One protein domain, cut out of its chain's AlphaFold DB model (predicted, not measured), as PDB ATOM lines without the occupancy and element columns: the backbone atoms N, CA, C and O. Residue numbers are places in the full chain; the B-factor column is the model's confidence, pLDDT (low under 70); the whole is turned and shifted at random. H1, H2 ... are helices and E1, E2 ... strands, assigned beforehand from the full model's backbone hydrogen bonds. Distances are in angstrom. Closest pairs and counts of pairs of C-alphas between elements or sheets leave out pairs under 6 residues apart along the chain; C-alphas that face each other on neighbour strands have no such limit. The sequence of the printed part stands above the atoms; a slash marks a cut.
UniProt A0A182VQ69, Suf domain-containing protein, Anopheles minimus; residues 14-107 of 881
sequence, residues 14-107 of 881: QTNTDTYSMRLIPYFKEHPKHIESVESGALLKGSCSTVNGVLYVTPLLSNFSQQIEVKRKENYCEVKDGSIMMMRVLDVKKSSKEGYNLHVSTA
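AT A GLANCE: This is residues 14 to 107 of the 881 residues of the protein "Suf domain-containing protein" of Anopheles minimus (UniProt A0A182VQ69). What shape do these coordinates make? A four-stranded antiparallel sheet, in the order E4, E3, E5, E6, is curled like part of a barrel that stays open, with E5 bending to pair with E3 and then with E6. The small hairpin E1 and E2 and the four-residue helix H1 lie to one side of this sheet, and the long loop of residues 60 to 83 pairs briefly with its edge strand E4. What are the make-up and size? The printed part has 94 residues with six named strands and one named helix, in the order E1, E2, H1, E3, E4, E5, E6; the class is mostly strand, though under half of the residues, 44, are in named elements. It is compact, with a radius of gyration of the C-alphas of 13.3 A and spans of 35 by 32 by 23 A.

IN THESE COORDINATES: Where are the strands of the large sheet? E3 is residues 43 to 51, 24.1 A long, and E4 is residues 54 to 59, 16.5 A. E5 is residues 84 to 95, 27.5 A, and E6 is residues 99 to 105, 20.2 A, ending at C-alpha 105 at (211.866, 180.076, 129.917). Where are the small elements? E1 is residues 14 to 16, beginning at C-alpha 14 at (211.570, 187.599, 107.486); E2 is residues 19 to 21, and H1 is residues 27 to 30.

HOW THE PARTS SIT: How is the large sheet joined? E3 and E4 form a hairpin, with N 49 and O 56 within hydrogen-bond range at 2.9 A. E5 bends by 75 degrees at residue 90 and its pairing is staggered: residues 84 to 88 pair with E3, N 46 and O 85 at 2.8 A, and residues 88 to 95 with E6, N 93 and O 101 at 2.9 A. E5 and E6 form a hairpin. What is beside the edges? The edge strands E4 and E6 are apart, and residues 68 to 69 pair antiparallel with residues 56 to 57 of E4. Where do the small elements stand? E1 and E2 form an antiparallel hairpin, N 15 and O 19 at 2.8 A, and both are apart from the large sheet's strands. H1 is not on the large sheet; it is too short for an O i to N i+4 pair, and its one O i to N i+3 pair is within range.

THE WHOLE: How far does it reach? The two C-alphas farthest apart, those of Asn 75 and Ser 96, are 39.9 A apart. Is it continuous? The printed part has no cut; the links H1 to E3, 12 residues, and E4 to E5, 24 residues, are long. Where is confidence low? The mean pLDDT of the printed part is 80.8, and residues 17 to 18, 72 to 75, 77 and 96 to 98 are under 70.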
ATOM      1  N   GLN A  14     212.611 188.607 107.300       78.25
ATOM      2  CA  GLN A  14     211.570 187.599 107.486       78.25
ATOM      3  C   GLN A  14     211.714 186.980 108.883       78.25
ATOM      4  O   GLN A  14     212.793 186.498 109.230       78.25
ATOM      5  N   THR A  15     210.661 187.031 109.696       73.00
ATOM      6  CA  THR A  15     210.665 186.502 111.071       73.00
ATOM      7  C   THR A  15     210.060 185.107 111.147       73.00
ATOM      8  O   THR A  15     210.614 184.243 111.813       73.00
ATOM      9  N   ASN A  16     208.957 184.898 110.426       71.44
ATOM     10  CA  ASN A  16     208.227 183.639 110.267       71.44
ATOM     11  C   ASN A  16     207.939 183.457 108.760       71.44
ATOM     12  O   ASN A  16     208.218 184.371 107.981       71.44
ATOM     13  N   THR A  17     207.338 182.335 108.350       62.56
ATOM     14  CA  THR A  17     207.040 182.001 106.937       62.56
ATOM     15  C   THR A  17     206.492 183.174 106.118       62.56
ATOM     16  O   THR A  17     207.029 183.463 105.054       62.56
ATOM     17  N   ASP A  18     205.515 183.908 106.652       68.38
ATOM     18  CA  ASP A  18     204.781 184.956 105.922       68.38
ATOM     19  C   ASP A  18     204.894 186.347 106.580       68.38
ATOM     20  O   ASP A  18     204.197 187.290 106.210       68.38
ATOM     21  N   THR A  19     205.751 186.495 107.599       75.81
ATOM     22  CA  THR A  19     205.854 187.720 108.415       75.81
ATOM     23  C   THR A  19     207.203 188.408 108.226       75.81
ATOM     24  O   THR A  19     208.253 187.797 108.422       75.81
ATOM     25  N   TYR A  20     207.177 189.704 107.906       80.38
ATOM     26  CA  TYR A  20     208.366 190.529 107.672       80.38
ATOM     27  C   TYR A  20     208.426 191.708 108.649       80.38
ATOM     28  O   TYR A  20     207.424 192.379 108.893       80.38
ATOM     29  N   SER A  21     209.616 192.003 109.180       78.00
ATOM     30  CA  SER A  21     209.848 193.093 110.130       78.00
ATOM     31  C   SER A  21     210.955 194.036 109.667       78.00
ATOM     32  O   SER A  21     212.085 193.623 109.404       78.00
ATOM     33  N   MET A  22     210.645 195.336 109.640       75.62
ATOM     34  CA  MET A  22     211.644 196.408 109.524       75.62
ATOM     35  C   MET A  22     212.390 196.663 110.844       75.62
ATOM     36  O   MET A  22     213.523 197.135 110.838       75.62
ATOM     37  N   ARG A  23     211.743 196.405 111.990       75.25
ATOM     38  CA  ARG A  23     212.236 196.813 113.319       75.25
ATOM     39  C   ARG A  23     213.348 195.899 113.830       75.25
ATOM     40  O   ARG A  23     214.258 196.354 114.507       75.25
ATOM     41  N   LEU A  24     213.296 194.617 113.472       79.94
ATOM     42  CA  LEU A  24     214.203 193.584 113.987       79.94
ATOM     43  C   LEU A  24     215.480 193.394 113.151       79.94
ATOM     44  O   LEU A  24     216.294 192.532 113.468       79.94
ATOM     45  N   ILE A  25     215.700 194.210 112.114       80.06
ATOM     46  CA  ILE A  25     216.918 194.148 111.287       80.06
ATOM     47  C   ILE A  25     218.206 194.291 112.124       80.06
ATOM     48  O   ILE A  25     219.137 193.535 111.852       80.06
ATOM     49  N   PRO A  26     218.307 195.186 113.137       80.00
ATOM     50  CA  PRO A  26     219.490 195.251 113.999       80.00
ATOM     51  C   PRO A  26     219.628 194.001 114.874       80.00
ATOM     52  O   PRO A  26     220.702 193.417 114.932       80.00
ATOM     53  N   TYR A  27     218.524 193.547 115.476       82.19
ATOM     54  CA  TYR A  27     218.479 192.366 116.343       82.19
ATOM     55  C   TYR A  27     219.051 191.118 115.643       82.19
ATOM     56  O   TYR A  27     219.961 190.474 116.165       82.19
ATOM     57  N   PHE A  28     218.623 190.847 114.406       82.31
ATOM     58  CA  PHE A  28     219.123 189.738 113.580       82.31
ATOM     59  C   PHE A  28     220.498 189.980 112.913       82.31
ATOM     60  O   PHE A  28     220.849 189.279 111.958       82.31
ATOM     61  N   LYS A  29     221.286 190.963 113.371       81.69
ATOM     62  CA  LYS A  29     222.744 190.994 113.137       81.69
ATOM     63  C   LYS A  29     223.515 190.244 114.221       81.69
ATOM     64  O   LYS A  29     224.567 189.690 113.931       81.69
ATOM     65  N   GLU A  30     222.983 190.248 115.439       80.19
ATOM     66  CA  GLU A  30     223.634 189.740 116.655       80.19
ATOM     67  C   GLU A  30     223.005 188.421 117.141       80.19
ATOM     68  O   GLU A  30     223.627 187.683 117.899       80.19
ATOM     69  N   HIS A  31     221.786 188.106 116.688       84.44
ATOM     70  CA  HIS A  31     220.994 186.957 117.132       84.44
ATOM     71  C   HIS A  31     220.677 185.989 115.974       84.44
ATOM     72  O   HIS A  31     220.530 186.432 114.825       84.44
ATOM     73  N   PRO A  32     220.540 184.675 116.244       83.38
ATOM     74  CA  PRO A  32     220.310 183.664 115.213       83.38
ATOM     75  C   PRO A  32     218.959 183.831 114.499       83.38
ATOM     76  O   PRO A  32     217.947 184.183 115.099       83.38
ATOM     77  N   LYS A  33     218.955 183.540 113.191       82.31
ATOM     78  CA  LYS A  33     217.772 183.591 112.301       82.31
ATOM     79  C   LYS A  33     217.122 182.226 112.061       82.31
ATOM     80  O   LYS A  33     216.009 182.166 111.535       82.31
ATOM     81  N   HIS A  34     217.841 181.153 112.383       84.06
ATOM     82  CA  HIS A  34     217.512 179.768 112.060       84.06
ATOM     83  C   HIS A  34     217.702 178.899 113.305       84.06
ATOM     84  O   HIS A  34     218.613 179.157 114.089       84.06
ATOM     85  N   ILE A  35     216.870 177.872 113.485       83.44
ATOM     86  CA  ILE A  35     216.914 176.995 114.669       83.44
ATOM     87  C   ILE A  35     218.235 176.212 114.793       83.44
ATOM     88  O   ILE A  35     218.644 175.856 115.894       83.44
ATOM     89  N   GLU A  36     218.942 175.990 113.684       82.62
ATOM     90  CA  GLU A  36     220.236 175.307 113.626       82.62
ATOM     91  C   GLU A  36     221.385 176.102 114.267       82.62
ATOM     92  O   GLU A  36     222.379 175.490 114.649       82.62
ATOM     93  N   SER A  37     221.261 177.429 114.396       84.44
ATOM     94  CA  SER A  37     222.239 178.295 115.077       84.44
ATOM     95  C   SER A  37     221.754 178.809 116.438       84.44
ATOM     96  O   SER A  37     222.287 179.781 116.971       84.44
ATOM     97  N   VAL A  38     220.742 178.156 117.018       85.38
ATOM     98  CA  VAL A  38     220.261 178.425 118.378       85.38
ATOM     99  C   VAL A  38     220.945 177.483 119.368       85.38
ATOM    100  O   VAL A  38     220.770 176.267 119.304       85.38
ATOM    101  N   GLU A  39     221.676 178.050 120.326       84.69
ATOM    102  CA  GLU A  39     222.354 177.305 121.395       84.69
ATOM    103  C   GLU A  39     221.589 177.358 122.731       84.69
ATOM    104  O   GLU A  39     220.772 178.251 122.982       84.69
ATOM    105  N   SER A  40     221.867 176.404 123.628       83.88
ATOM    106  CA  SER A  40     221.369 176.455 125.011       83.88
ATOM    107  C   SER A  40     221.967 177.663 125.738       83.88
ATOM    108  O   SER A  40     223.170 177.904 125.685       83.88
ATOM    109  N   GLY A  41     221.116 178.434 126.412       80.94
ATOM    110  CA  GLY A  41     221.458 179.707 127.039       80.94
ATOM    111  C   GLY A  41     221.096 180.941 126.206       80.94
ATOM    112  O   GLY A  41     220.972 182.011 126.797       80.94
ATOM    113  N   ALA A  42     220.862 180.814 124.893       85.62
ATOM    114  CA  ALA A  42     220.573 181.948 124.009       85.62
ATOM    115  C   ALA A  42     219.279 182.706 124.378       85.62
ATOM    116  O   ALA A  42     218.301 182.115 124.844       85.62
ATOM    117  N   LEU A  43     219.257 184.019 124.117       87.25
ATOM    118  CA  LEU A  43     218.087 184.888 124.284       87.25
ATOM    119  C   LEU A  43     217.407 185.164 122.936       87.25
ATOM    120  O   LEU A  43     218.008 185.732 122.026       87.25
ATOM    121  N   LEU A  44     216.128 184.804 122.822       88.62
ATOM    122  CA  LEU A  44     215.326 184.979 121.608       88.62
ATOM    123  C   LEU A  44     214.180 185.978 121.829       88.62
ATOM    124  O   LEU A  44     213.511 185.935 122.862       88.62
ATOM    125  N   LYS A  45     213.912 186.847 120.843       89.44
ATOM    126  CA  LYS A  45     212.647 187.595 120.738       89.44
ATOM    127  C   LYS A  45     211.568 186.673 120.145       89.44
ATOM    128  O   LYS A  45     211.832 185.906 119.220       89.44
ATOM    129  N   GLY A  46     210.356 186.744 120.684       87.31
ATOM    130  CA  GLY A  46     209.177 185.979 120.268       87.31
ATOM    131  C   GLY A  46     207.942 186.867 120.110       87.31
ATOM    132  O   GLY A  46     207.841 187.885 120.793       87.31
ATOM    133  N   SER A  47     207.008 186.485 119.238       87.75
ATOM    134  CA  SER A  47     205.686 187.122 119.118       87.75
ATOM    135  C   SER A  47     204.660 186.405 119.990       87.75
ATOM    136  O   SER A  47     204.543 185.179 119.928       87.75
ATOM    137  N   CYS A  48     203.903 187.165 120.774       86.88
ATOM    138  CA  CYS A  48     202.779 186.677 121.562       86.88
ATOM    139  C   CYS A  48     201.509 186.493 120.717       86.88
ATOM    140  O   CYS A  48     201.211 187.313 119.847       86.88
ATOM    141  N   SER A  49     200.731 185.461 121.037       87.19
ATOM    142  CA  SER A  49     199.385 185.218 120.504       87.19
ATOM    143  C   SER A  49     198.507 184.543 121.558       87.19
ATOM    144  O   SER A  49     198.959 183.600 122.214       87.19
ATOM    145  N   THR A  50     197.263 184.980 121.712       86.12
ATOM    146  CA  THR A  50     196.332 184.494 122.733       86.12
ATOM    147  C   THR A  50     195.284 183.592 122.087       86.12
ATOM    148  O   THR A  50     194.469 184.036 121.287       86.12
ATOM    149  N   VAL A  51     195.283 182.308 122.449       84.06
ATOM    150  CA  VAL A  51     194.362 181.300 121.904       84.06
ATOM    151  C   VAL A  51     193.540 180.728 123.052       84.06
ATOM    152  O   VAL A  51     194.097 180.197 124.012       84.06
ATOM    153  N   ASN A  52     192.212 180.852 122.980       79.00
ATOM    154  CA  ASN A  52     191.275 180.400 124.021       79.00
ATOM    155  C   ASN A  52     191.614 180.942 125.433       79.00
ATOM    156  O   ASN A  52     191.488 180.236 126.431       79.00
ATOM    157  N   GLY A  53     192.106 182.186 125.513       76.94
ATOM    158  CA  GLY A  53     192.561 182.833 126.754       76.94
ATOM    159  C   GLY A  53     193.957 182.412 127.246       76.94
ATOM    160  O   GLY A  53     194.519 183.071 128.123       76.94
ATOM    161  N   VAL A  54     194.552 181.365 126.666       82.81
ATOM    162  CA  VAL A  54     195.921 180.922 126.960       82.81
ATOM    163  C   VAL A  54     196.909 181.723 126.113       82.81
ATOM    164  O   VAL A  54     196.711 181.921 124.916       82.81
ATOM    165  N   LEU A  55     197.985 182.204 126.737       85.81
ATOM    166  CA  LEU A  55     199.036 182.952 126.050       85.81
ATOM    167  C   LEU A  55     200.093 182.001 125.503       85.81
ATOM    168  O   LEU A  55     200.714 181.260 126.263       85.81
ATOM    169  N   TYR A  56     200.359 182.101 124.209       89.00
ATOM    170  CA  TYR A  56     201.475 181.444 123.549       89.00
ATOM    171  C   TYR A  56     202.498 182.480 123.093       89.00
ATOM    172  O   TYR A  56     202.151 183.617 122.768       89.00
ATOM    173  N   VAL A  57     203.765 182.079 123.045       88.88
ATOM    174  CA  VAL A  57     204.834 182.819 122.376       88.88
ATOM    175  C   VAL A  57     205.420 181.955 121.263       88.88
ATOM    176  O   VAL A  57     205.726 180.781 121.466       88.88
ATOM    177  N   THR A  58     205.569 182.534 120.077       88.44
ATOM    178  CA  THR A  58     206.240 181.912 118.929       88.44
ATOM    179  C   THR A  58     207.620 182.553 118.786       88.44
ATOM    180  O   THR A  58     207.676 183.781 118.669       88.44
ATOM    181  N   PRO A  59     208.736 181.801 118.809       87.69
ATOM    182  CA  PRO A  59     210.061 182.365 118.546       87.69
ATOM    183  C   PRO A  59     210.113 183.020 117.162       87.69
ATOM    184  O   PRO A  59     209.525 182.506 116.214       87.69
ATOM    185  N   LEU A  60     210.824 184.140 117.028       85.06
ATOM    186  CA  LEU A  60     211.009 184.804 115.734       85.06
ATOM    187  C   LEU A  60     212.184 184.154 114.993       85.06
ATOM    188  O   LEU A  60     213.287 184.695 114.953       85.06
ATOM    189  N   LEU A  61     211.947 182.955 114.464       84.44
ATOM    190  CA  LEU A  61     212.920 182.147 113.731       84.44
ATOM    191  C   LEU A  61     212.339 181.757 112.369       84.44
ATOM    192  O   LEU A  61     211.294 181.113 112.280       84.44
ATOM    193  N   SER A  62     213.063 182.089 111.301       79.81
ATOM    194  CA  SER A  62     212.571 181.985 109.917       79.81
ATOM    195  C   SER A  62     212.150 180.572 109.487       79.81
ATOM    196  O   SER A  62     211.330 180.432 108.583       79.81
ATOM    197  N   ASN A  63     212.676 179.533 110.144       80.50
ATOM    198  CA  ASN A  63     212.365 178.123 109.902       80.50
ATOM    199  C   ASN A  63     211.774 177.386 111.124       80.50
ATOM    200  O   ASN A  63     211.758 176.156 111.132       80.50
ATOM    201  N   PHE A  64     211.291 178.097 112.151       81.31
ATOM    202  CA  PHE A  64     210.725 177.474 113.351       81.31
ATOM    203  C   PHE A  64     209.536 178.263 113.914       81.31
ATOM    204  O   PHE A  64     209.690 179.357 114.449       81.31
ATOM    205  N   SER A  65     208.342 177.674 113.823       80.88
ATOM    206  CA  SER A  65     207.054 178.309 114.140       80.88
ATOM    207  C   SER A  65     206.289 177.648 115.299       80.88
ATOM    208  O   SER A  65     205.096 177.895 115.468       80.88
ATOM    209  N   GLN A  66     206.943 176.805 116.110       83.88
ATOM    210  CA  GLN A  66     206.282 176.142 117.236       83.88
ATOM    211  C   GLN A  66     205.851 177.164 118.302       83.88
ATOM    212  O   GLN A  66     206.672 177.912 118.836       83.88
ATOM    213  N   GLN A  67     204.563 177.156 118.645       86.81
ATOM    214  CA  GLN A  67     204.010 177.924 119.758       86.81
ATOM    215  C   GLN A  67     204.386 177.290 121.103       86.81
ATOM    216  O   GLN A  67     204.262 176.077 121.285       86.81
ATOM    217  N   ILE A  68     204.813 178.117 122.060       86.81
ATOM    218  CA  ILE A  68     205.200 177.698 123.411       86.81
ATOM    219  C   ILE A  68     204.304 178.401 124.435       86.81
ATOM    220  O   ILE A  68     204.151 179.620 124.403       86.81
ATOM    221  N   GLU A  69     203.699 177.638 125.345       87.62
ATOM    222  CA  GLU A  69     202.767 178.157 126.353       87.62
ATOM    223  C   GLU A  69     203.473 179.037 127.402       87.62
ATOM    224  O   GLU A  69     204.451 178.634 128.038       87.62
ATOM    225  N   VAL A  70     202.941 180.239 127.627       84.69
ATOM    226  CA  VAL A  70     203.411 181.186 128.642       84.69
ATOM    227  C   VAL A  70     202.512 181.098 129.871       84.69
ATOM    228  O   VAL A  70     201.392 181.610 129.892       84.69
ATOM    229  N   LYS A  71     203.041 180.492 130.938       77.31
ATOM    230  CA  LYS A  71     202.351 180.338 132.227       77.31
ATOM    231  C   LYS A  71     202.069 181.703 132.868       77.31
ATOM    232  O   LYS A  71     202.938 182.277 133.532       77.31
ATOM    233  N   ARG A  72     200.855 182.228 132.658       69.00
ATOM    234  CA  ARG A  72     200.362 183.449 133.315       69.00
ATOM    235  C   ARG A  72     200.261 183.240 134.835       69.00
ATOM    236  O   ARG A  72     200.082 182.121 135.311       69.00
ATOM    237  N   LYS A  73     200.365 184.334 135.590       68.50
ATOM    238  CA  LYS A  73     199.962 184.418 137.002       68.50
ATOM    239  C   LYS A  73     198.714 185.292 137.107       68.50
ATOM    240  O   LYS A  73     198.442 186.067 136.197       68.50
ATOM    241  N   GLU A  74     198.001 185.193 138.224       55.16
ATOM    242  CA  GLU A  74     196.728 185.896 138.465       55.16
ATOM    243  C   GLU A  74     196.846 187.429 138.335       55.16
ATOM    244  O   GLU A  74     195.922 188.072 137.851       55.16
ATOM    245  N   ASN A  75     198.010 188.006 138.661       61.53
ATOM    246  CA  ASN A  75     198.267 189.454 138.617       61.53
ATOM    247  C   ASN A  75     198.961 189.918 137.314       61.53
ATOM    248  O   ASN A  75     199.791 190.831 137.357       61.53
ATOM    249  N   TYR A  76     198.734 189.253 136.175       73.12
ATOM    250  CA  TYR A  76     199.337 189.645 134.891       73.12
ATOM    251  C   TYR A  76     198.377 190.452 134.013       73.12
ATOM    252  O   TYR A  76     197.232 190.053 133.818       73.12
ATOM    253  N   CYS A  77     198.882 191.540 133.422       68.50
ATOM    254  CA  CYS A  77     198.151 192.331 132.435       68.50
ATOM    255  C   CYS A  77     197.764 191.493 131.210       68.50
ATOM    256  O   CYS A  77     198.453 190.536 130.836       68.50
ATOM    257  N   GLU A  78     196.715 191.924 130.515       74.06
ATOM    258  CA  GLU A  78     196.411 191.423 129.181       74.06
ATOM    259  C   GLU A  78     197.544 191.767 128.197       74.06
ATOM    260  O   GLU A  78     198.059 192.887 128.161       74.06
ATOM    261  N   VAL A  79     197.961 190.778 127.404       79.19
ATOM    262  CA  VAL A  79     198.965 190.944 126.348       79.19
ATOM    263  C   VAL A  79     198.222 191.126 125.035       79.19
ATOM    264  O   VAL A  79     197.568 190.189 124.592       79.19
ATOM    265  N   LYS A  80     198.355 192.293 124.388       80.44
ATOM    266  CA  LYS A  80     197.880 192.456 123.006       80.44
ATOM    267  C   LYS A  80     198.658 191.513 122.085       80.44
ATOM    268  O   LYS A  80     199.891 191.487 122.127       80.44
ATOM    269  N   ASP A  81     197.954 190.773 121.242       82.50
ATOM    270  CA  ASP A  81     198.565 189.870 120.270       82.50
ATOM    271  C   ASP A  81     199.513 190.617 119.313       82.50
ATOM    272  O   ASP A  81     199.327 191.796 119.003       82.50
ATOM    273  N   GLY A  82     200.598 189.954 118.909       80.00
ATOM    274  CA  GLY A  82     201.730 190.581 118.215       80.00
ATOM    275  C   GLY A  82     202.736 191.297 119.132       80.00
ATOM    276  O   GLY A  82     203.762 191.781 118.649       80.00
ATOM    277  N   SER A  83     202.498 191.362 120.450       83.88
ATOM    278  CA  SER A  83     203.486 191.883 121.411       83.88
ATOM    279  C   SER A  83     204.773 191.055 121.411       83.88
ATOM    280  O   SER A  83     204.731 189.828 121.353       83.88
ATOM    281  N   ILE A  84     205.923 191.720 121.550       86.69
ATOM    282  CA  ILE A  84     207.227 191.050 121.652       86.69
ATOM    283  C   ILE A  84     207.499 190.635 123.103       86.69
ATOM    284  O   ILE A  84     207.388 191.452 124.017       86.69
ATOM    285  N   MET A  85     207.929 189.388 123.295       87.81
ATOM    286  CA  MET A  85     208.403 188.834 124.566       87.81
ATOM    287  C   MET A  85     209.789 188.198 124.380       87.81
ATOM    288  O   MET A  85     210.056 187.589 123.346       87.81
ATOM    289  N   MET A  86     210.680 188.326 125.367       88.56
ATOM    290  CA  MET A  86     211.964 187.613 125.384       88.56
ATOM    291  C   MET A  86     211.782 186.192 125.928       88.56
ATOM    292  O   MET A  86     210.951 185.954 126.809       88.56
ATOM    293  N   MET A  87     212.612 185.255 125.486       89.75
ATOM    294  CA  MET A  87     212.707 183.914 126.063       89.75
ATOM    295  C   MET A  87     214.164 183.451 126.115       89.75
ATOM    296  O   MET A  87     214.924 183.703 125.181       89.75
ATOM    297  N   ARG A  88     214.557 182.753 127.185       88.81
ATOM    298  CA  ARG A  88     215.838 182.041 127.247       88.81
ATOM    299  C   ARG A  88     215.656 180.610 126.790       88.81
ATOM    300  O   ARG A  88     214.835 179.891 127.353       88.81
ATOM    301  N   VAL A  89     216.483 180.174 125.856       88.69
ATOM    302  CA  VAL A  89     216.610 178.771 125.473       88.69
ATOM    303  C   VAL A  89     217.269 177.992 126.605       88.69
ATOM    304  O   VAL A  89     218.376 178.311 127.030       88.69
ATOM    305  N   LEU A  90     216.584 176.969 127.108       86.00
ATOM    306  CA  LEU A  90     217.103 176.063 128.132       86.00
ATOM    307  C   LEU A  90     217.703 174.805 127.494       86.00
ATOM    308  O   LEU A  90     218.766 174.357 127.911       86.00
ATOM    309  N   ASP A  91     217.045 174.249 126.475       83.25
ATOM    310  CA  ASP A  91     217.468 173.018 125.799       83.25
ATOM    311  C   ASP A  91     216.964 172.994 124.343       83.25
ATOM    312  O   ASP A  91     215.889 173.525 124.044       83.25
ATOM    313  N   VAL A  92     217.733 172.369 123.447       85.31
ATOM    314  CA  VAL A  92     217.469 172.281 122.000       85.31
ATOM    315  C   VAL A  92     217.565 170.817 121.580       85.31
ATOM    316  O   VAL A  92     218.653 170.265 121.421       85.31
ATOM    317  N   LYS A  93     216.418 170.157 121.393       83.19
ATOM    318  CA  LYS A  93     216.364 168.715 121.100       83.19
ATOM    319  C   LYS A  93     216.066 168.466 119.633       83.19
ATOM    320  O   LYS A  93     215.025 168.876 119.130       83.19
ATOM    321  N   LYS A  94     216.944 167.727 118.953       78.88
ATOM    322  CA  LYS A  94     216.719 167.267 117.576       78.88
ATOM    323  C   LYS A  94     215.998 165.914 117.584       78.88
ATOM    324  O   LYS A  94     216.588 164.891 117.919       78.88
ATOM    325  N   SER A  95     214.716 165.918 117.232       70.81
ATOM    326  CA  SER A  95     213.859 164.737 117.089       70.81
ATOM    327  C   SER A  95     213.954 164.166 115.673       70.81
ATOM    328  O   SER A  95     213.718 164.864 114.689       70.81
ATOM    329  N   SER A  96     214.210 162.862 115.552       58.50
ATOM    330  CA  SER A  96     214.270 162.152 114.263       58.50
ATOM    331  C   SER A  96     212.927 162.059 113.517       58.50
ATOM    332  O   SER A  96     212.885 161.468 112.443       58.50
ATOM    333  N   LYS A  97     211.827 162.562 114.099       57.62
ATOM    334  CA  LYS A  97     210.465 162.476 113.536       57.62
ATOM    335  C   LYS A  97     209.713 163.806 113.462       57.62
ATOM    336  O   LYS A  97     208.828 163.932 112.628       57.62
ATOM    337  N   GLU A  98     210.051 164.769 114.317       58.00
ATOM    338  CA  GLU A  98     209.305 166.032 114.473       58.00
ATOM    339  C   GLU A  98     210.187 167.275 114.251       58.00
ATOM    340  O   GLU A  98     209.741 168.399 114.447       58.00
ATOM    341  N   GLY A  99     211.445 167.093 113.828       75.56
ATOM    342  CA  GLY A  99     212.384 168.192 113.604       75.56
ATOM    343  C   GLY A  99     213.046 168.661 114.899       75.56
ATOM    344  O   GLY A  99     213.489 167.849 115.709       75.56
ATOM    345  N   TYR A 100     213.168 169.970 115.087       80.31
ATOM    346  CA  TYR A 100     213.701 170.549 116.322       80.31
ATOM    347  C   TYR A 100     212.575 170.760 117.344       80.31
ATOM    348  O   TYR A 100     211.443 171.044 116.973       80.31
ATOM    349  N   ASN A 101     212.888 170.640 118.632       81.56
ATOM    350  CA  ASN A 101     211.995 170.949 119.745       81.56
ATOM    351  C   ASN A 101     212.753 171.858 120.724       81.56
ATOM    352  O   ASN A 101     213.848 171.513 121.181       81.56
ATOM    353  N   LEU A 102     212.192 173.039 120.984       85.38
ATOM    354  CA  LEU A 102     212.855 174.134 121.686       85.38
ATOM    355  C   LEU A 102     212.221 174.341 123.067       85.38
ATOM    356  O   LEU A 102     211.081 174.786 123.172       85.38
ATOM    357  N   HIS A 103     212.965 174.052 124.136       84.31
ATOM    358  CA  HIS A 103     212.491 174.267 125.504       84.31
ATOM    359  C   HIS A 103     213.015 175.606 126.034       84.31
ATOM    360  O   HIS A 103     214.228 175.791 126.147       84.31
ATOM    361  N   VAL A 104     212.123 176.529 126.410       88.25
ATOM    362  CA  VAL A 104     212.488 177.899 126.827       88.25
ATOM    363  C   VAL A 104     211.916 178.289 128.194       88.25
ATOM    364  O   VAL A 104     210.954 177.688 128.669       88.25
ATOM    365  N   SER A 105     212.482 179.330 128.810       87.12
ATOM    366  CA  SER A 105     211.866 180.076 129.917       87.12
ATOM    367  C   SER A 105     211.530 181.500 129.485       87.12
ATOM    368  O   SER A 105     212.359 182.197 128.902       87.12
ATOM    369  N   THR A 106     210.323 181.952 129.818       86.00
ATOM    370  CA  THR A 106     209.850 183.340 129.666       86.00
ATOM    371  C   THR A 106     209.816 184.098 130.998       86.00
ATOM    372  O   THR A 106     209.351 185.239 131.057       86.00
ATOM    373  N   ALA A 107     210.301 183.498 132.093       83.44
ATOM    374  CA  ALA A 107     210.309 184.135 133.405       83.44
ATOM    375  C   ALA A 107     211.284 185.323 133.445       83.44
ATOM    376  O   ALA A 107     212.434 185.202 133.033       83.44
TER     377      ALA A 107